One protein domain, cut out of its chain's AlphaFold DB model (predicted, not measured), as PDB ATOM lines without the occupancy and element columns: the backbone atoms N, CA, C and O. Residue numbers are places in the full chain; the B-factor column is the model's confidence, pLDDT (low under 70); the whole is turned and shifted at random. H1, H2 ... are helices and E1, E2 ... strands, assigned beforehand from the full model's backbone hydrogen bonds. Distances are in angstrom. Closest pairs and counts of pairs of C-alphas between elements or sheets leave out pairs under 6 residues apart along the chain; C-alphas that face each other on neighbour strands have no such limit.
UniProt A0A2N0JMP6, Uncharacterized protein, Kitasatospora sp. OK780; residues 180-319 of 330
ATOM      1  N   ALA A 180     147.679 152.883 139.831       70.12
ATOM      2  CA  ALA A 180     147.728 154.337 139.962       70.12
ATOM      3  C   ALA A 180     146.676 154.793 140.991       70.12
ATOM      4  O   ALA A 180     145.500 154.449 140.885       70.12
ATOM      5  N   GLY A 181     147.096 155.548 142.010       78.31
ATOM      6  CA  GLY A 181     146.198 155.968 143.090       78.31
ATOM      7  C   GLY A 181     145.812 154.844 144.062       78.31
ATOM      8  O   GLY A 181     144.691 154.844 144.572       78.31
ATOM      9  N   SER A 182     146.725 153.911 144.349       79.88
ATOM     10  CA  SER A 182     146.534 152.771 145.268       79.88
ATOM     11  C   SER A 182     145.828 153.120 146.590       79.88
ATOM     12  O   SER A 182     144.956 152.374 147.030       79.88
ATOM     13  N   GLY A 183     146.099 154.285 147.193       85.38
ATOM     14  CA  GLY A 183     145.402 154.743 148.405       85.38
ATOM     15  C   GLY A 183     143.899 155.019 148.214       85.38
ATOM     16  O   GLY A 183     143.084 154.703 149.087       85.38
ATOM     17  N   ALA A 184     143.505 155.566 147.060       87.81
ATOM     18  CA  ALA A 184     142.100 155.785 146.718       87.81
ATOM     19  C   ALA A 184     141.389 154.453 146.432       87.81
ATOM     20  O   ALA A 184     140.274 154.242 146.913       87.81
ATOM     21  N   VAL A 185     142.062 153.534 145.727       87.56
ATOM     22  CA  VAL A 185     141.565 152.171 145.464       87.56
ATOM     23  C   VAL A 185     141.348 151.414 146.774       87.56
ATOM     24  O   VAL A 185     140.265 150.872 146.992       87.56
ATOM     25  N   LEU A 186     142.325 151.455 147.684       90.12
ATOM     26  CA  LEU A 186     142.241 150.843 149.009       90.12
ATOM     27  C   LEU A 186     141.043 151.379 149.806       90.12
ATOM     28  O   LEU A 186     140.237 150.611 150.334       90.12
ATOM     29  N   THR A 187     140.879 152.703 149.842       90.44
ATOM     30  CA  THR A 187     139.768 153.353 150.551       90.44
ATOM     31  C   THR A 187     138.411 152.959 149.961       90.44
ATOM     32  O   THR A 187     137.464 152.678 150.701       90.44
ATOM     33  N   ALA A 188     138.297 152.928 148.632       91.12
ATOM     34  CA  ALA A 188     137.074 152.525 147.946       91.12
ATOM     35  C   ALA A 188     136.737 151.048 148.208       91.12
ATOM     36  O   ALA A 188     135.585 150.729 148.513       91.12
ATOM     37  N   ALA A 189     137.737 150.164 148.162       90.19
ATOM     38  CA  ALA A 189     137.578 148.737 148.424       90.19
ATOM     39  C   ALA A 189     137.115 148.467 149.865       90.19
ATOM     40  O   ALA A 189     136.148 147.736 150.071       90.19
ATOM     41  N   LEU A 190     137.716 149.125 150.863       93.06
ATOM     42  CA  LEU A 190     137.311 148.967 152.264       93.06
ATOM     43  C   LEU A 190     135.901 149.500 152.529       93.06
ATOM     44  O   LEU A 190     135.097 148.837 153.185       93.06
ATOM     45  N   ARG A 191     135.554 150.667 151.970       93.31
ATOM     46  CA  ARG A 191     134.186 151.208 152.063       93.31
ATOM     47  C   ARG A 191     133.172 150.248 151.457       93.31
ATOM     48  O   ARG A 191     132.115 150.021 152.041       93.31
ATOM     49  N   ARG A 192     133.487 149.674 150.299       90.44
ATOM     50  CA  ARG A 192     132.641 148.684 149.636       90.44
ATOM     51  C   ARG A 192     132.475 147.425 150.481       90.44
ATOM     52  O   ARG A 192     131.342 146.971 150.645       90.44
ATOM     53  N   ALA A 193     133.561 146.883 151.027       93.06
ATOM     54  CA  ALA A 193     133.522 145.713 151.895       93.06
ATOM     55  C   ALA A 193     132.639 145.966 153.126       93.06
ATOM     56  O   ALA A 193     131.722 145.188 153.390       93.06
ATOM     57  N   ALA A 194     132.809 147.110 153.795       93.00
ATOM     58  CA  ALA A 194     131.978 147.502 154.933       93.00
ATOM     59  C   ALA A 194     130.488 147.616 154.562       93.00
ATOM     60  O   ALA A 194     129.637 147.029 155.232       93.00
ATOM     61  N   ARG A 195     130.145 148.302 153.457       91.44
ATOM     62  CA  ARG A 195     128.749 148.381 152.978       91.44
ATOM     63  C   ARG A 195     128.188 146.999 152.628       91.44
ATOM     64  O   ARG A 195     127.026 146.724 152.904       91.44
ATOM     65  N   THR A 196     129.009 146.127 152.043       91.25
ATOM     66  CA  THR A 196     128.627 144.749 151.694       91.25
ATOM     67  C   THR A 196     128.320 143.930 152.946       91.25
ATOM     68  O   THR A 196     127.309 143.236 152.983       91.25
ATOM     69  N   PHE A 197     129.151 144.033 153.987       91.62
ATOM     70  CA  PHE A 197     128.925 143.354 155.261       91.62
ATOM     71  C   PHE A 197     127.664 143.865 155.971       91.62
ATOM     72  O   PHE A 197     126.863 143.065 156.448       91.62
ATOM     73  N   LEU A 198     127.431 145.179 155.979       90.19
ATOM     74  CA  LEU A 198     126.209 145.754 156.546       90.19
ATOM     75  C   LEU A 198     124.952 145.305 155.788       90.19
ATOM     76  O   LEU A 198     123.958 144.952 156.418       90.19
ATOM     77  N   ALA A 199     125.004 145.257 154.455       88.19
ATOM     78  CA  ALA A 199     123.924 144.721 153.629       88.19
ATOM     79  C   ALA A 199     123.671 143.229 153.906       88.19
ATOM     80  O   ALA A 199     122.521 142.814 154.060       88.19
ATOM     81  N   LEU A 200     124.741 142.436 154.040       88.06
ATOM     82  CA  LEU A 200     124.660 141.026 154.420       88.06
ATOM     83  C   LEU A 200     123.968 140.860 155.777       88.06
ATOM     84  O   LEU A 200     123.056 140.048 155.899       88.06
ATOM     85  N   ALA A 201     124.379 141.640 156.779       87.38
ATOM     86  CA  ALA A 201     123.812 141.599 158.121       87.38
ATOM     87  C   ALA A 201     122.344 142.052 158.154       87.38
ATOM     88  O   ALA A 201     121.530 141.432 158.831       87.38
ATOM     89  N   ALA A 202     121.983 143.087 157.389       85.12
ATOM     90  CA  ALA A 202     120.604 143.554 157.273       85.12
ATOM     91  C   ALA A 202     119.696 142.509 156.602       85.12
ATOM     92  O   ALA A 202     118.585 142.260 157.064       85.12
ATOM     93  N   GLY A 203     120.189 141.852 155.545       82.38
ATOM     94  CA  GLY A 203     119.483 140.766 154.861       82.38
ATOM     95  C   GLY A 203     119.495 139.435 155.621       82.38
ATOM     96  O   GLY A 203     118.785 138.500 155.242       82.38
ATOM     97  N   ALA A 204     120.286 139.316 156.691       82.38
ATOM     98  CA  ALA A 204     120.433 138.067 157.423       82.38
ATOM     99  C   ALA A 204     119.146 137.665 158.171       82.38
ATOM    100  O   ALA A 204     118.891 136.469 158.330       82.38
ATOM    101  N   GLY A 205     118.312 138.643 158.533       79.62
ATOM    102  CA  GLY A 205     117.183 138.457 159.443       79.62
ATOM    103  C   GLY A 205     117.629 138.473 160.911       79.62
ATOM    104  O   GLY A 205     118.814 138.635 161.188       79.62
ATOM    105  N   PRO A 206     116.700 138.369 161.873       83.19
ATOM    106  CA  PRO A 206     117.055 138.301 163.283       83.19
ATOM    107  C   PRO A 206     117.662 136.937 163.644       83.19
ATOM    108  O   PRO A 206     117.147 135.897 163.235       83.19
ATOM    109  N   GLY A 207     118.711 136.935 164.466       84.81
ATOM    110  CA  GLY A 207     119.338 135.715 164.967       84.81
ATOM    111  C   GLY A 207     120.856 135.792 165.039       84.81
ATOM    112  O   GLY A 207     121.464 136.858 164.904       84.81
ATOM    113  N   TRP A 208     121.465 134.633 165.290       87.00
ATOM    114  CA  TRP A 208     122.912 134.474 165.217       87.00
ATOM    115  C   TRP A 208     123.307 134.003 163.823       87.00
ATOM    116  O   TRP A 208     122.709 133.080 163.259       87.00
ATOM    117  N   HIS A 209     124.355 134.615 163.293       86.75
ATOM    118  CA  HIS A 209     124.863 134.350 161.967       86.75
ATOM    119  C   HIS A 209     126.379 134.196 161.981       86.75
ATOM    120  O   HIS A 209     127.082 134.751 162.824       86.75
ATOM    121  N   ARG A 210     126.882 133.463 160.995       87.50
ATOM    122  CA  ARG A 210     128.307 133.296 160.729       87.50
ATOM    123  C   ARG A 210     128.553 133.524 159.248       87.50
ATOM    124  O   ARG A 210     128.009 132.795 158.422       87.50
ATOM    125  N   ALA A 211     129.357 134.526 158.917       89.81
ATOM    126  CA  ALA A 211     129.808 134.774 157.555       89.81
ATOM    127  C   ALA A 211     131.203 134.180 157.344       89.81
ATOM    128  O   ALA A 211     132.065 134.295 158.211       89.81
ATOM    129  N   VAL A 212     131.423 133.538 156.197       86.94
ATOM    130  CA  VAL A 212     132.679 132.857 155.857       86.94
ATOM    131  C   VAL A 212     133.109 133.245 154.447       86.94
ATOM    132  O   VAL A 212     132.328 133.141 153.501       86.94
ATOM    133  N   LEU A 213     134.370 133.648 154.313       87.38
ATOM    134  CA  LEU A 213     135.072 133.792 153.043       87.38
ATOM    135  C   LEU A 213     135.957 132.555 152.839       87.38
ATOM    136  O   LEU A 213     136.958 132.408 153.543       87.38
ATOM    137  N   PRO A 214     135.604 131.633 151.931       79.38
ATOM    138  CA  PRO A 214     136.454 130.495 151.616       79.38
ATOM    139  C   PRO A 214     137.743 130.945 150.916       79.38
ATOM    140  O   PRO A 214     137.741 131.885 150.121       79.38
ATOM    141  N   ALA A 215     138.843 130.246 151.189       73.94
ATOM    142  CA  ALA A 215     140.099 130.431 150.475       73.94
ATOM    143  C   ALA A 215     140.030 129.782 149.080       73.94
ATOM    144  O   ALA A 215     139.373 128.758 148.897       73.94
ATOM    145  N   ALA A 216     140.763 130.329 148.106       65.25
ATOM    146  CA  ALA A 216     140.835 129.797 146.737       65.25
ATOM    147  C   ALA A 216     141.626 128.467 146.605       65.25
ATOM    148  O   ALA A 216     141.873 128.004 145.494       65.25
ATOM    149  N   GLY A 217     142.038 127.861 147.726       58.91
ATOM    150  CA  GLY A 217     142.881 126.665 147.800       58.91
ATOM    151  C   GLY A 217     142.108 125.357 148.047       58.91
ATOM    152  O   GLY A 217     140.972 125.219 147.588       58.91
ATOM    153  N   PRO A 218     142.712 124.363 148.735       47.72
ATOM    154  CA  PRO A 218     142.080 123.064 148.952       47.72
ATOM    155  C   PRO A 218     140.721 123.186 149.668       47.72
ATOM    156  O   PRO A 218     140.503 124.124 150.446       47.72
ATOM    157  N   PRO A 219     139.797 122.240 149.417       51.25
ATOM    158  CA  PRO A 219     138.452 122.274 149.982       51.25
ATOM    159  C   PRO A 219     138.505 122.355 151.514       51.25
ATOM    160  O   PRO A 219     139.173 121.553 152.159       51.25
ATOM    161  N   GLY A 220     137.801 123.337 152.084       53.00
ATOM    162  CA  GLY A 220     137.750 123.587 153.531       53.00
ATOM    163  C   GLY A 220     138.648 124.724 154.033       53.00
ATOM    164  O   GLY A 220     138.543 125.096 155.199       53.00
ATOM    165  N   GLY A 221     139.488 125.320 153.179       67.56
ATOM    166  CA  GLY A 221     140.246 126.520 153.538       67.56
ATOM    167  C   GLY A 221     139.339 127.736 153.772       67.56
ATOM    168  O   GLY A 221     138.461 128.027 152.960       67.56
ATOM    169  N   VAL A 222     139.572 128.472 154.861       73.62
ATOM    170  CA  VAL A 222     138.843 129.703 155.214       73.62
ATOM    171  C   VAL A 222     139.820 130.872 155.217       73.62
ATOM    172  O   VAL A 222     140.766 130.878 156.000       73.62
ATOM    173  N   LEU A 223     139.570 131.862 154.360       80.44
ATOM    174  CA  LEU A 223     140.330 133.109 154.320       80.44
ATOM    175  C   LEU A 223     139.992 133.980 155.534       80.44
ATOM    176  O   LEU A 223     140.880 134.413 156.261       80.44
ATOM    177  N   ALA A 224     138.701 134.190 155.788       86.44
ATOM    178  CA  ALA A 224     138.217 134.918 156.956       86.44
ATOM    179  C   ALA A 224     136.820 134.450 157.355       86.44
ATOM    180  O   ALA A 224     136.066 133.894 156.555       86.44
ATOM    181  N   GLU A 225     136.469 134.684 158.612       87.44
ATOM    182  CA  GLU A 225     135.176 134.328 159.170       87.44
ATOM    183  C   GLU A 225     134.803 135.293 160.286       87.44
ATOM    184  O   GLU A 225     135.670 135.721 161.043       87.44
ATOM    185  N   ILE A 226     133.507 135.568 160.415       88.75
ATOM    186  CA  ILE A 226     132.961 136.350 161.516       88.75
ATOM    187  C   ILE A 226     131.622 135.788 161.991       88.75
ATOM    188  O   ILE A 226     130.752 135.454 161.186       88.75
ATOM    189  N   GLY A 227     131.445 135.718 163.311       88.88
ATOM    190  CA  GLY A 227     130.148 135.518 163.952       88.88
ATOM    191  C   GLY A 227     129.520 136.856 164.338       88.88
ATOM    192  O   GLY A 227     130.200 137.730 164.873       88.88
ATOM    193  N   PHE A 228     128.224 137.023 164.095       90.19
ATOM    194  CA  PHE A 228     127.493 138.230 164.465       90.19
ATOM    195  C   PHE A 228     126.042 137.921 164.826       90.19
ATOM    196  O   PHE A 228     125.464 136.935 164.380       90.19
ATOM    197  N   THR A 229     125.440 138.778 165.643       89.94
ATOM    198  CA  THR A 229     124.011 138.717 165.969       89.94
ATOM    199  C   THR A 229     123.314 139.931 165.379       89.94
ATOM    200  O   THR A 229     123.771 141.060 165.573       89.94
ATOM    201  N   ALA A 230     122.209 139.703 164.679       86.75
ATOM    202  CA  ALA A 230     121.324 140.749 164.192       86.75
ATOM    203  C   ALA A 230     120.012 140.687 164.985       86.75
ATOM    204  O   ALA A 230     119.374 139.640 165.061       86.75
ATOM    205  N   ALA A 231     119.605 141.785 165.620       84.12
ATOM    206  CA  ALA A 231     118.343 141.853 166.356       84.12
ATOM    207  C   ALA A 231     117.810 143.290 166.378       84.12
ATOM    208  O   ALA A 231     118.521 144.209 166.779       84.12
ATOM    209  N   GLY A 232     116.562 143.495 165.943       74.94
ATOM    210  CA  GLY A 232     115.903 144.809 165.996       74.94
ATOM    211  C   GLY A 232     116.676 145.928 165.284       74.94
ATOM    212  O   GLY A 232     116.766 147.034 165.807       74.94
ATOM    213  N   GLY A 233     117.310 145.627 164.143       74.94
ATOM    214  CA  GLY A 233     118.143 146.582 163.398       74.94
ATOM    215  C   GLY A 233     119.517 146.865 164.020       74.94
ATOM    216  O   GLY A 233     120.279 147.659 163.473       74.94
ATOM    217  N   ARG A 234     119.866 146.219 165.139       83.88
ATOM    218  CA  ARG A 234     121.190 146.309 165.761       83.88
ATOM    219  C   ARG A 234     122.047 145.112 165.360       83.88
ATOM    220  O   ARG A 234     121.615 143.966 165.469       83.88
ATOM    221  N   LEU A 235     123.278 145.401 164.949       88.00
ATOM    222  CA  LEU A 235     124.332 144.425 164.696       88.00
ATOM    223  C   LEU A 235     125.263 144.365 165.910       88.00
ATOM    224  O   LEU A 235     125.711 145.401 166.396       88.00
ATOM    225  N   THR A 236     125.539 143.165 166.414       90.69
ATOM    226  CA  THR A 236     126.533 142.924 167.470       90.69
ATOM    227  C   THR A 236     127.555 141.914 166.973       90.69
ATOM    228  O   THR A 236     127.198 140.783 166.643       90.69
ATOM    229  N   ALA A 237     128.812 142.335 166.909       89.56
ATOM    230  CA  ALA A 237     129.954 141.535 166.495       89.56
ATOM    231  C   ALA A 237     131.212 142.058 167.201       89.56
ATOM    232  O   ALA A 237     131.218 143.191 167.688       89.56
ATOM    233  N   ASP A 238     132.254 141.236 167.249       87.38
ATOM    234  CA  ASP A 238     133.574 141.674 167.693       87.38
ATOM    235  C   ASP A 238     134.179 142.657 166.673       87.38
ATOM    236  O   ASP A 238     134.136 142.401 165.468       87.38
ATOM    237  N   ALA A 239     134.675 143.807 167.137       87.19
ATOM    238  CA  ALA A 239     135.121 144.888 166.256       87.19
ATOM    239  C   ALA A 239     136.370 144.506 165.449       87.19
ATOM    240  O   ALA A 239     136.423 144.783 164.249       87.19
ATOM    241  N   ASP A 240     137.319 143.809 166.077       82.88
ATOM    242  CA  ASP A 240     138.552 143.357 165.430       82.88
ATOM    243  C   ASP A 240     138.222 142.284 164.380       82.88
ATOM    244  O   ASP A 240     138.740 142.301 163.260       82.88
ATOM    245  N   ALA A 241     137.271 141.394 164.685       85.00
ATOM    246  CA  ALA A 241     136.765 140.423 163.723       85.00
ATOM    247  C   ALA A 241     136.073 141.090 162.518       85.00
ATOM    248  O   ALA A 241     136.238 140.622 161.388       85.00
ATOM    249  N   VAL A 242     135.320 142.182 162.724       91.62
ATOM    250  CA  VAL A 242     134.720 142.967 161.623       91.62
ATOM    251  C   VAL A 242     135.804 143.560 160.730       91.62
ATOM    252  O   VAL A 242     135.682 143.485 159.505       91.62
ATOM    253  N   GLU A 243     136.856 144.125 161.320       90.75
ATOM    254  CA  GLU A 243     137.974 144.710 160.580       90.75
ATOM    255  C   GLU A 243     138.674 143.664 159.707       90.75
ATOM    256  O   GLU A 243     138.747 143.827 158.486       90.75
ATOM    257  N   VAL A 244     139.098 142.545 160.304       88.75
ATOM    258  CA  VAL A 244     139.761 141.442 159.591       88.75
ATOM    259  C   VAL A 244     138.876 140.890 158.473       88.75
ATOM    260  O   VAL A 244     139.345 140.659 157.355       88.75
ATOM    261  N   PHE A 245     137.581 140.714 158.741       91.56
ATOM    262  CA  PHE A 245     136.640 140.240 157.733       91.56
ATOM    263  C   PHE A 245     136.487 141.232 156.573       91.56
ATOM    264  O   PHE A 245     136.454 140.815 155.416       91.56
ATOM    265  N   CYS A 246     136.435 142.539 156.848       93.94
ATOM    266  CA  CYS A 246     136.333 143.568 155.812       93.94
ATOM    267  C   CYS A 246     137.616 143.696 154.979       93.94
ATOM    268  O   CYS A 246     137.514 143.887 153.767       93.94
ATOM    269  N   LEU A 247     138.801 143.542 155.582       92.06
ATOM    270  CA  LEU A 247     140.080 143.484 154.860       92.06
ATOM    271  C   LEU A 247     140.097 142.307 153.873       92.06
ATOM    272  O   LEU A 247     140.353 142.491 152.682       92.06
ATOM    273  N   ALA A 248     139.732 141.112 154.346       90.31
ATOM    274  CA  ALA A 248     139.667 139.915 153.512       90.31
ATOM    275  C   ALA A 248     138.606 140.031 152.407       90.31
ATOM    276  O   ALA A 248     138.843 139.630 151.267       90.31
ATOM    277  N   LEU A 249     137.441 140.605 152.725       91.75
ATOM    278  CA  LEU A 249     136.371 140.841 151.759       91.75
ATOM    279  C   LEU A 249     136.800 141.843 150.682       91.75
ATOM    280  O   LEU A 249     136.515 141.616 149.510       91.75
ATOM    281  N   ALA A 250     137.500 142.917 151.053       91.75
ATOM    282  CA  ALA A 250     138.037 143.889 150.107       91.75
ATOM    283  C   ALA A 250     139.051 143.236 149.152       91.75
ATOM    284  O   ALA A 250     138.924 143.392 147.937       91.75
ATOM    285  N   ALA A 251     139.989 142.440 149.677       88.38
ATOM    286  CA  ALA A 251     140.954 141.693 148.864       88.38
ATOM    287  C   ALA A 251     140.247 140.738 147.883       88.38
ATOM    288  O   ALA A 251     140.534 140.724 146.684       88.38
ATOM    289  N   ALA A 252     139.252 139.995 148.376       85.88
ATOM    290  CA  ALA A 252     138.429 139.101 147.569       85.88
ATOM    291  C   ALA A 252     137.657 139.844 146.461       85.88
ATOM    292  O   ALA A 252     137.607 139.382 145.322       85.88
ATOM    293  N   GLN A 253     137.085 141.012 146.765       87.12
ATOM    294  CA  GLN A 253     136.350 141.846 145.807       87.12
ATOM    295  C   GLN A 253     137.249 142.487 144.743       87.12
ATOM    296  O   GLN A 253     136.766 142.783 143.651       87.12
ATOM    297  N   LEU A 254     138.533 142.700 145.034       85.94
ATOM    298  CA  LEU A 254     139.525 143.151 144.053       85.94
ATOM    299  C   LEU A 254     140.059 142.007 143.176       85.94
ATOM    300  O   LEU A 254     140.673 142.267 142.146       85.94
ATOM    301  N   GLY A 255     139.785 140.749 143.532       78.31
ATOM    302  CA  GLY A 255     140.239 139.581 142.776       78.31
ATOM    303  C   GLY A 255     141.637 139.094 143.164       78.31
ATOM    304  O   GLY A 255     142.303 138.454 142.343       78.31
ATOM    305  N   ALA A 256     142.080 139.361 144.400       65.81
ATOM    306  CA  ALA A 256     143.290 138.758 144.953       65.81
ATOM    307  C   ALA A 256     143.219 137.225 144.794       65.81
ATOM    308  O   ALA A 256     142.306 136.578 145.308       65.81
ATOM    309  N   GLY A 257     144.159 136.639 144.043       59.44
ATOM    310  CA  GLY A 257     144.208 135.192 143.824       59.44
ATOM    311  C   GLY A 257     143.315 134.639 142.704       59.44
ATOM    312  O   GLY A 257     142.748 133.575 142.900       59.44
ATOM    313  N   ARG A 258     143.215 135.317 141.543       55.03
ATOM    314  CA  ARG A 258     142.811 134.834 140.182       55.03
ATOM    315  C   ARG A 258     141.525 133.987 140.010       55.03
ATOM    316  O   ARG A 258     141.138 133.735 138.871       55.03
ATOM    317  N   ALA A 259     140.839 133.574 141.069       55.41
ATOM    318  CA  ALA A 259     139.613 132.785 141.056       55.41
ATOM    319  C   ALA A 259     138.462 133.576 141.707       55.41
ATOM    320  O   ALA A 259     138.708 134.363 142.624       55.41
ATOM    321  N   PRO A 260     137.199 133.373 141.280       59.03
ATOM    322  CA  PRO A 260     136.060 134.045 141.894       59.03
ATOM    323  C   PRO A 260     135.940 133.653 143.370       59.03
ATOM    324  O   PRO A 260     135.732 132.478 143.698       59.03
ATOM    325  N   ALA A 261     136.036 134.643 144.256       74.06
ATOM    326  CA  ALA A 261     135.867 134.425 145.681       74.06
ATOM    327  C   ALA A 261     134.401 134.107 146.021       74.06
ATOM    328  O   ALA A 261     133.465 134.474 145.303       74.06
ATOM    329  N   GLY A 262     134.204 133.379 147.116       84.19
ATOM    330  CA  GLY A 262     132.888 133.078 147.666       84.19
ATOM    331  C   GLY A 262     132.559 133.935 148.875       84.19
ATOM    332  O   GLY A 262     133.453 134.446 149.538       84.19
ATOM    333  N   LEU A 263     131.276 134.026 149.197       87.69
ATOM    334  CA  LEU A 263     130.784 134.472 150.494       87.69
ATOM    335  C   LEU A 263     129.687 133.510 150.936       87.69
ATOM    336  O   LEU A 263     128.759 133.239 150.180       87.69
ATOM    337  N   LEU A 264     129.800 132.990 152.150       86.31
ATOM    338  CA  LEU A 264     128.820 132.104 152.768       86.31
ATOM    339  C   LEU A 264     128.233 132.777 154.001       86.31
ATOM    340  O   LEU A 264     128.967 133.402 154.761       86.31
ATOM    341  N   LEU A 265     126.935 132.604 154.226       87.31
ATOM    342  CA  LEU A 265     126.237 133.036 155.429       87.31
ATOM    343  C   LEU A 265     125.466 131.859 156.014       87.31
ATOM    344  O   LEU A 265     124.490 131.390 155.433       87.31
ATOM    345  N   TYR A 266     125.886 131.435 157.194       83.31
ATOM    346  CA  TYR A 266     125.193 130.468 158.027       83.31
ATOM    347  C   TYR A 266     124.286 131.232 158.984       83.31
ATOM    348  O   TYR A 266     124.745 132.144 159.666       83.31
ATOM    349  N   SER A 267     123.005 130.889 159.034       81.69
ATOM    350  CA  SER A 267     122.008 131.552 159.875       81.69
ATOM    351  C   SER A 267     121.363 130.538 160.807       81.69
ATOM    352  O   SER A 267     120.971 129.451 160.380       81.69
ATOM    353  N   ARG A 268     121.258 130.884 162.091       72.94
ATOM    354  CA  ARG A 268     120.585 130.065 163.098       72.94
ATOM    355  C   ARG A 268     119.514 130.900 163.790       72.94
ATOM    356  O   ARG A 268     119.824 131.854 164.498       72.94
ATOM    357  N   ALA A 269     118.256 130.509 163.592       57.16
ATOM    358  CA  ALA A 269     117.100 131.231 164.121       57.16
ATOM    359  C   ALA A 269     116.980 131.150 165.661       57.16
ATOM    360  O   ALA A 269     116.466 132.077 166.277       57.16
ATOM    361  N   ALA A 270     117.463 130.068 166.287       52.66
ATOM    362  CA  ALA A 270     117.459 129.828 167.740       52.66
ATOM    363  C   ALA A 270     118.270 128.552 168.088       52.66
ATOM    364  O   ALA A 270     118.586 127.762 167.183       52.66
ATOM    365  N   PRO A 271     118.587 128.264 169.371       44.66
ATOM    366  CA  PRO A 271     119.011 126.930 169.802       44.66
ATOM    367  C   PRO A 271     117.816 125.956 169.753       44.66
ATOM    368  O   PRO A 271     117.309 125.521 170.777       44.66
ATOM    369  N   ALA A 272     117.326 125.639 168.553       42.03
ATOM    370  CA  ALA A 272     116.375 124.551 168.355       42.03
ATOM    371  C   ALA A 272     117.114 123.195 168.428       42.03
ATOM    372  O   ALA A 272     118.270 123.124 167.975       42.03
ATOM    373  N   PRO A 273     116.475 122.144 168.977       40.88
ATOM    374  CA  PRO A 273     117.078 120.819 169.177       40.88
ATOM    375  C   PRO A 273     117.537 120.132 167.876       40.88
ATOM    376  O   PRO A 273     118.392 119.254 167.912       40.88
ATOM    377  N   ASP A 274     117.057 120.605 166.725       50.38
ATOM    378  CA  ASP A 274     117.210 119.958 165.419       50.38
ATOM    379  C   ASP A 274     118.385 120.532 164.597       50.38
ATOM    380  O   ASP A 274     118.685 120.066 163.498       50.38
ATOM    381  N   GLY A 275     119.072 121.554 165.121       49.97
ATOM    382  CA  GLY A 275     120.473 121.873 164.812       49.97
ATOM    383  C   GLY A 275     120.884 122.281 163.387       49.97
ATOM    384  O   GLY A 275     122.072 122.527 163.188       49.97
ATOM    385  N   ARG A 276     119.988 122.388 162.398       53.84
ATOM    386  CA  ARG A 276     120.382 122.740 161.017       53.84
ATOM    387  C   ARG A 276     120.471 124.257 160.821       53.84
ATOM    388  O   ARG A 276     119.491 124.971 161.010       53.84
ATOM    389  N   ALA A 277     121.657 124.746 160.456       62.81
ATOM    390  CA  ALA A 277     121.867 126.138 160.065       62.81
ATOM    391  C   ALA A 277     121.430 126.343 158.608       62.81
ATOM    392  O   ALA A 277     121.777 125.542 157.741       62.81
ATOM    393  N   GLU A 278     120.697 127.418 158.328       73.00
ATOM    394  CA  GLU A 278     120.397 127.824 156.955       73.00
ATOM    395  C   GLU A 278     121.665 128.393 156.315       73.00
ATOM    396  O   GLU A 278     122.308 129.271 156.894       73.00
ATOM    397  N   VAL A 279     122.025 127.910 155.124       77.00
ATOM    398  CA  VAL A 279     123.219 128.364 154.402       77.00
ATOM    399  C   VAL A 279     122.815 129.114 153.142       77.00
ATOM    400  O   VAL A 279     122.178 128.539 152.262       77.00
ATOM    401  N   ARG A 280     123.241 130.376 153.048       82.19
ATOM    402  CA  ARG A 280     123.139 131.231 151.857       82.19
ATOM    403  C   ARG A 280     124.533 131.501 151.299       82.19
ATOM    404  O   ARG A 280     125.498 131.564 152.061       82.19
ATOM    405  N   ALA A 281     124.651 131.639 149.982       84.06
ATOM    406  CA  ALA A 281     125.942 131.752 149.314       84.06
ATOM    407  C   ALA A 281     125.919 132.777 148.175       84.06
ATOM    408  O   ALA A 281     124.921 132.899 147.467       84.06
ATOM    409  N   TRP A 282     127.046 133.456 147.966       87.00
ATOM    410  CA  TRP A 282     127.270 134.397 146.873       87.00
ATOM    411  C   TRP A 282     128.629 134.155 146.222       87.00
ATOM    412  O   TRP A 282     129.604 133.784 146.878       87.00
ATOM    413  N   ARG A 283     128.697 134.407 144.918       85.56
ATOM    414  CA  ARG A 283     129.936 134.626 144.176       85.56
ATOM    415  C   ARG A 283     130.303 136.105 144.270       85.56
ATOM    416  O   ARG A 283     129.442 136.966 144.115       85.56
ATOM    417  N   LEU A 284     131.579 136.393 144.477       85.81
ATOM    418  CA  LEU A 284     132.137 137.742 144.493       85.81
ATOM    419  C   LEU A 284     132.877 137.981 143.167       85.81
ATOM    420  O   LEU A 284     134.030 137.566 143.033       85.81
ATOM    421  N   PRO A 285     132.227 138.571 142.146       79.56
ATOM    422  CA  PRO A 285     132.926 138.961 140.929       79.56
ATOM    423  C   PRO A 285     133.918 140.100 141.228       79.56
ATOM    424  O   PRO A 285     133.577 141.006 141.996       79.56
ATOM    425  N   PRO A 286     135.110 140.108 140.600       78.38
ATOM    426  CA  PRO A 286     136.052 141.213 140.734       78.38
ATOM    427  C   PRO A 286     135.381 142.538 140.365       78.38
ATOM    428  O   PRO A 286     134.758 142.652 139.311       78.38
ATOM    429  N   GLY A 287     135.438 143.525 141.255       75.06
ATOM    430  CA  GLY A 287     134.834 144.838 141.035       75.06
ATOM    431  C   GLY A 287     133.295 144.865 140.988       75.06
ATOM    432  O   GLY A 287     132.725 145.957 140.964       75.06
ATOM    433  N   GLY A 288     132.587 143.731 141.083       75.38
ATOM    434  CA  GLY A 288     131.121 143.627 140.960       75.38
ATOM    435  C   GLY A 288     130.383 143.280 142.267       75.38
ATOM    436  O   GLY A 288     130.989 142.887 143.267       75.38
ATOM    437  N   ALA A 289     129.076 143.540 142.326       78.44
ATOM    438  CA  ALA A 289     128.276 143.233 143.517       78.44
ATOM    439  C   ALA A 289     128.218 141.707 143.764       78.44
ATOM    440  O   ALA A 289     128.312 140.945 142.797       78.44
ATOM    441  N   PRO A 290     128.063 141.239 145.020       84.00
ATOM    442  CA  PRO A 290     127.851 139.821 145.303       84.00
ATOM    443  C   PRO A 290     126.665 139.262 144.508       84.00
ATOM    444  O   PRO A 290     125.564 139.807 144.555       84.00
ATOM    445  N   VAL A 291     126.890 138.159 143.797       82.69
ATOM    446  CA  VAL A 291     125.876 137.478 142.982       82.69
ATOM    447  C   VAL A 291     125.435 136.206 143.708       82.69
ATOM    448  O   VAL A 291     126.285 135.344 143.934       82.69
ATOM    449  N   PRO A 292     124.155 136.070 144.091       79.94
ATOM    450  CA  PRO A 292     123.604 134.853 144.687       79.94
ATOM    451  C   PRO A 292     123.996 133.567 143.936       79.94
ATOM    452  O   PRO A 292     123.986 133.518 142.707       79.94
ATOM    453  N   LEU A 293     124.368 132.519 144.678       73.31
ATOM    454  CA  LEU A 293     124.689 131.183 144.149       73.31
ATOM    455  C   LEU A 293     123.434 130.314 143.986       73.31
ATOM    456  O   LEU A 293     123.360 129.184 144.455       73.31
ATOM    457  N   ASP A 294     122.441 130.871 143.320       60.31
ATOM    458  CA  ASP A 294     121.243 130.226 142.776       60.31
ATOM    459  C   ASP A 294     121.083 130.547 141.276       60.31
ATOM    460  O   ASP A 294     120.422 129.800 140.557       60.31
ATOM    461  N   ALA A 295     121.757 131.596 140.792       45.69
ATOM    462  CA  ALA A 295     121.903 131.928 139.384       45.69
ATOM    463  C   ALA A 295     122.795 130.895 138.670       45.69
ATOM    464  O   ALA A 295     123.908 130.609 139.115       45.69
ATOM    465  N   GLU A 296     122.287 130.337 137.573       37.75
ATOM    466  CA  GLU A 296     122.893 129.287 136.746       37.75
ATOM    467  C   GLU A 296     124.434 129.350 136.646       37.75
ATOM    468  O   GLU A 296     125.030 130.359 136.262       37.75
ATOM    469  N   GLY A 297     125.094 128.236 136.981       43.81
ATOM    470  CA  GLY A 297     126.539 128.058 136.843       43.81
ATOM    471  C   GLY A 297     127.070 126.839 137.611       43.81
ATOM    472  O   GLY A 297     126.438 126.384 138.570       43.81
ATOM    473  N   PRO A 298     128.227 126.272 137.215       44.88
ATOM    474  CA  PRO A 298     128.821 125.153 137.935       44.88
ATOM    475  C   PRO A 298     129.195 125.560 139.374       44.88
ATOM    476  O   PRO A 298     129.651 126.687 139.594       44.88
ATOM    477  N   PRO A 299     129.033 124.658 140.367       51.94
ATOM    478  CA  PRO A 299     129.475 124.893 141.740       51.94
ATOM    479  C   PRO A 299     130.935 125.367 141.762       51.94
ATOM    480  O   PRO A 299     131.784 124.679 141.189       51.94
ATOM    481  N   PRO A 300     131.274 126.475 142.445       55.81
ATOM    482  CA  PRO A 300     132.672 126.844 142.608       55.81
ATOM    483  C   PRO A 300     133.420 125.762 143.410       55.81
ATOM    484  O   PRO A 300     132.798 125.043 144.195       55.81
ATOM    485  N   PRO A 301     134.748 125.617 143.259       52.66
ATOM    486  CA  PRO A 301     135.519 124.543 143.895       52.66
ATOM    487  C   PRO A 301     135.375 124.508 145.427       52.66
ATOM    488  O   PRO A 301     135.302 123.430 146.016       52.66
ATOM    489  N   TRP A 302     135.207 125.667 146.069       55.47
ATOM    490  CA  TRP A 302     134.931 125.769 147.505       55.47
ATOM    491  C   TRP A 302     133.519 125.296 147.911       55.47
ATOM    492  O   TRP A 302     133.293 124.979 149.077       55.47
ATOM    493  N   ARG A 303     132.561 125.177 146.976       51.53
ATOM    494  CA  ARG A 303     131.196 124.669 147.236       51.53
ATOM    495  C   ARG A 303     131.178 123.180 147.568       51.53
ATOM    496  O   ARG A 303     130.271 122.745 148.267       51.53
ATOM    497  N   ARG A 304     132.190 122.404 147.154       48.25
ATOM    498  CA  ARG A 304     132.329 120.996 147.581       48.25
ATOM    499  C   ARG A 304     132.574 120.848 149.091       48.25
ATOM    500  O   ARG A 304     132.450 119.743 149.600       48.25
ATOM    501  N   ALA A 305     132.893 121.940 149.791       41.91
ATOM    502  CA  ALA A 305     133.064 121.987 151.242       41.91
ATOM    503  C   ALA A 305     131.853 122.582 151.996       41.91
ATOM    504  O   ALA A 305     131.922 122.742 153.213       41.91
ATOM    505  N   ALA A 306     130.758 122.942 151.311       41.78
ATOM    506  CA  ALA A 306     129.563 123.471 151.973       41.78
ATOM    507  C   ALA A 306     128.746 122.327 152.620       41.78
ATOM    508  O   ALA A 306     128.515 121.313 151.961       41.78
ATOM    509  N   PRO A 307     128.298 122.463 153.883       43.41
ATOM    510  CA  PRO A 307     127.535 121.422 154.572       43.41
ATOM    511  C   PRO A 307     126.096 121.284 154.038       43.41
ATOM    512  O   PRO A 307     125.557 122.189 153.398       43.41
ATOM    513  N   GLU A 308     125.464 120.140 154.322       43.03
ATOM    514  CA  GLU A 308     124.062 119.844 153.994       43.03
ATOM    515  C   GLU A 308     123.091 120.899 154.578       43.03
ATOM    516  O   GLU A 308     123.245 121.314 155.726       43.03
ATOM    517  N   GLY A 309     122.061 121.308 153.817       48.41
ATOM    518  CA  GLY A 309     121.028 122.266 154.277       48.41
ATOM    519  C   GLY A 309     120.884 123.570 153.472       48.41
ATOM    520  O   GLY A 309     120.302 124.537 153.960       48.41
ATOM    521  N   PHE A 310     121.407 123.606 152.247       42.84
ATOM    522  CA  PHE A 310     121.379 124.763 151.345       42.84
ATOM    523  C   PHE A 310     119.958 125.281 151.043       42.84
ATOM    524  O   PHE A 310     119.074 124.501 150.681       42.84
ATOM    525  N   ARG A 311     119.761 126.606 151.116       47.12
ATOM    526  CA  ARG A 311     118.576 127.314 150.598       47.12
ATOM    527  C   ARG A 311     119.008 128.475 149.683       47.12
ATOM    528  O   ARG A 311     120.099 129.010 149.880       47.12
ATOM    529  N   PRO A 312     118.192 128.850 148.675       39.00
ATOM    530  CA  PRO A 312     118.496 129.978 147.792       39.00
ATOM    531  C   PRO A 312     118.679 131.273 148.595       39.00
ATOM    532  O   PRO A 312     118.040 131.474 149.630       39.00
ATOM    533  N   ALA A 313     119.615 132.113 148.155       49.44
ATOM    534  CA  ALA A 313     120.048 133.284 148.906       49.44
ATOM    535  C   ALA A 313     119.049 134.446 148.774       49.44
ATOM    536  O   ALA A 313     118.170 134.452 147.918       49.44
ATOM    537  N   VAL A 314     119.180 135.457 149.640       46.84
ATOM    538  CA  VAL A 314     118.406 136.705 149.506       46.84
ATOM    539  C   VAL A 314     118.714 137.320 148.135       46.84
ATOM    540  O   VAL A 314     119.895 137.357 147.767       46.84
ATOM    541  N   PRO A 315     117.705 137.814 147.392       44.94
ATOM    542  CA  PRO A 315     117.911 138.390 146.070       44.94
ATOM    543  C   PRO A 315     118.996 139.471 146.063       44.94
ATOM    544  O   PRO A 315     119.106 140.274 146.994       44.94
ATOM    545  N   ALA A 316     119.753 139.528 144.964       44.19
ATOM    546  CA  ALA A 316     120.857 140.463 144.717       44.19
ATOM    547  C   ALA A 316     120.515 141.951 144.961       44.19
ATOM    548  O   ALA A 316     121.415 142.758 145.178       44.19
ATOM    549  N   ALA A 317     119.225 142.305 144.977       37.78
ATOM    550  CA  ALA A 317     118.705 143.655 145.191       37.78
ATOM    551  C   ALA A 317     119.052 144.282 146.561       37.78
ATOM    552  O   ALA A 317     118.853 145.480 146.736       37.78
ATOM    553  N   ALA A 318     119.567 143.509 147.524       50.56
ATOM    554  CA  ALA A 318     119.970 144.019 148.838       50.56
ATOM    555  C   ALA A 318     121.433 144.504 148.913       50.56
ATOM    556  O   ALA A 318     121.800 145.144 149.899       50.56
ATOM    557  N   PHE A 319     122.283 144.209 147.918       52.47
ATOM    558  CA  PHE A 319     123.699 144.594 147.957       52.47
ATOM    559  C   PHE A 319     123.958 145.933 147.256       52.47
ATOM    560  O   PHE A 319     123.388 146.195 146.197       52.47
TER     561      PHE A 319
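Overview. This is residues 180 to 319 of the 330 residues of an uncharacterized protein of Kitasatospora sp. OK780 (UniProt A0A2N0JMP6). A twisted sheet of five strands has two crossing helices, H1 and H2, packed on one face and the short H3 on the other. H1 packs on the sheet with its residues 197 to 203; Ala 180, before H1, and Pro 273, in the loop between E4 and E5, mark the ends of the long axis. The printed part has 140 residues, with three named helices and five named strands in the order H1 E1 E2 E3 H2 E4 E5 H3. The sheet, E3 E2 E1 E4 E5, is antiparallel; the class is mixed, and the whole is compact, with a radius of gyration of the C-alphas of 14.7 A and spans of 54 by 35 by 27 A.

Arrangement. H1, residues 182 to 203, is on the sheet. E1 (207 to 214), E2 (222 to 231) and E3 (234 to 237) form a meander, each strand the antiparallel neighbour of the one before; N 209 and O 228 are 2.8 A apart, N 229 and O 236 2.8 A. H2, residues 239 to 254, touches H1 residues 189 to 197 alone, at a steep tilt of 66 degrees; the closest C-alphas, of Ala 189 and Ala 250, are 5.2 A apart. H1 and H2, on one face, make two layers with the sheet. E4 (261 to 268) neighbours E1, with N 210 to O 266 at 2.8 A, and forms a hairpin with E5 (278 to 284), with N 265 to O 280 at 2.8 A. H3, residues 301 to 305, is on the face opposite H2, at a height of 9.2 A over the sheet. Every O i to N i+4 pair is within hydrogen-bond range in H1 and H2; H3 has 0 of 1, but 2 of 2 O i to N i+3 pairs.

Along the chain. H1 begins at C-alpha 182 (146.534, 152.771, 145.268) and is 31.1 A long. E2 measures 26.3 A, E4 23.6 A, H2 22.7 A and E1 22.3 A. H3 ends at C-alpha 305 (133.064, 121.987, 151.242).

Size, cuts and confidence. The C-alphas of Ala 180 and Pro 273, the two farthest apart, are 54.0 A apart. The printed part has no cut; the link from E5 to H3 is long. The mean pLDDT of the printed part is 73.7, and low confidence, under 70, is found in residues 216 to 221, 256 to 260, 269 to 277 and 294 to 319.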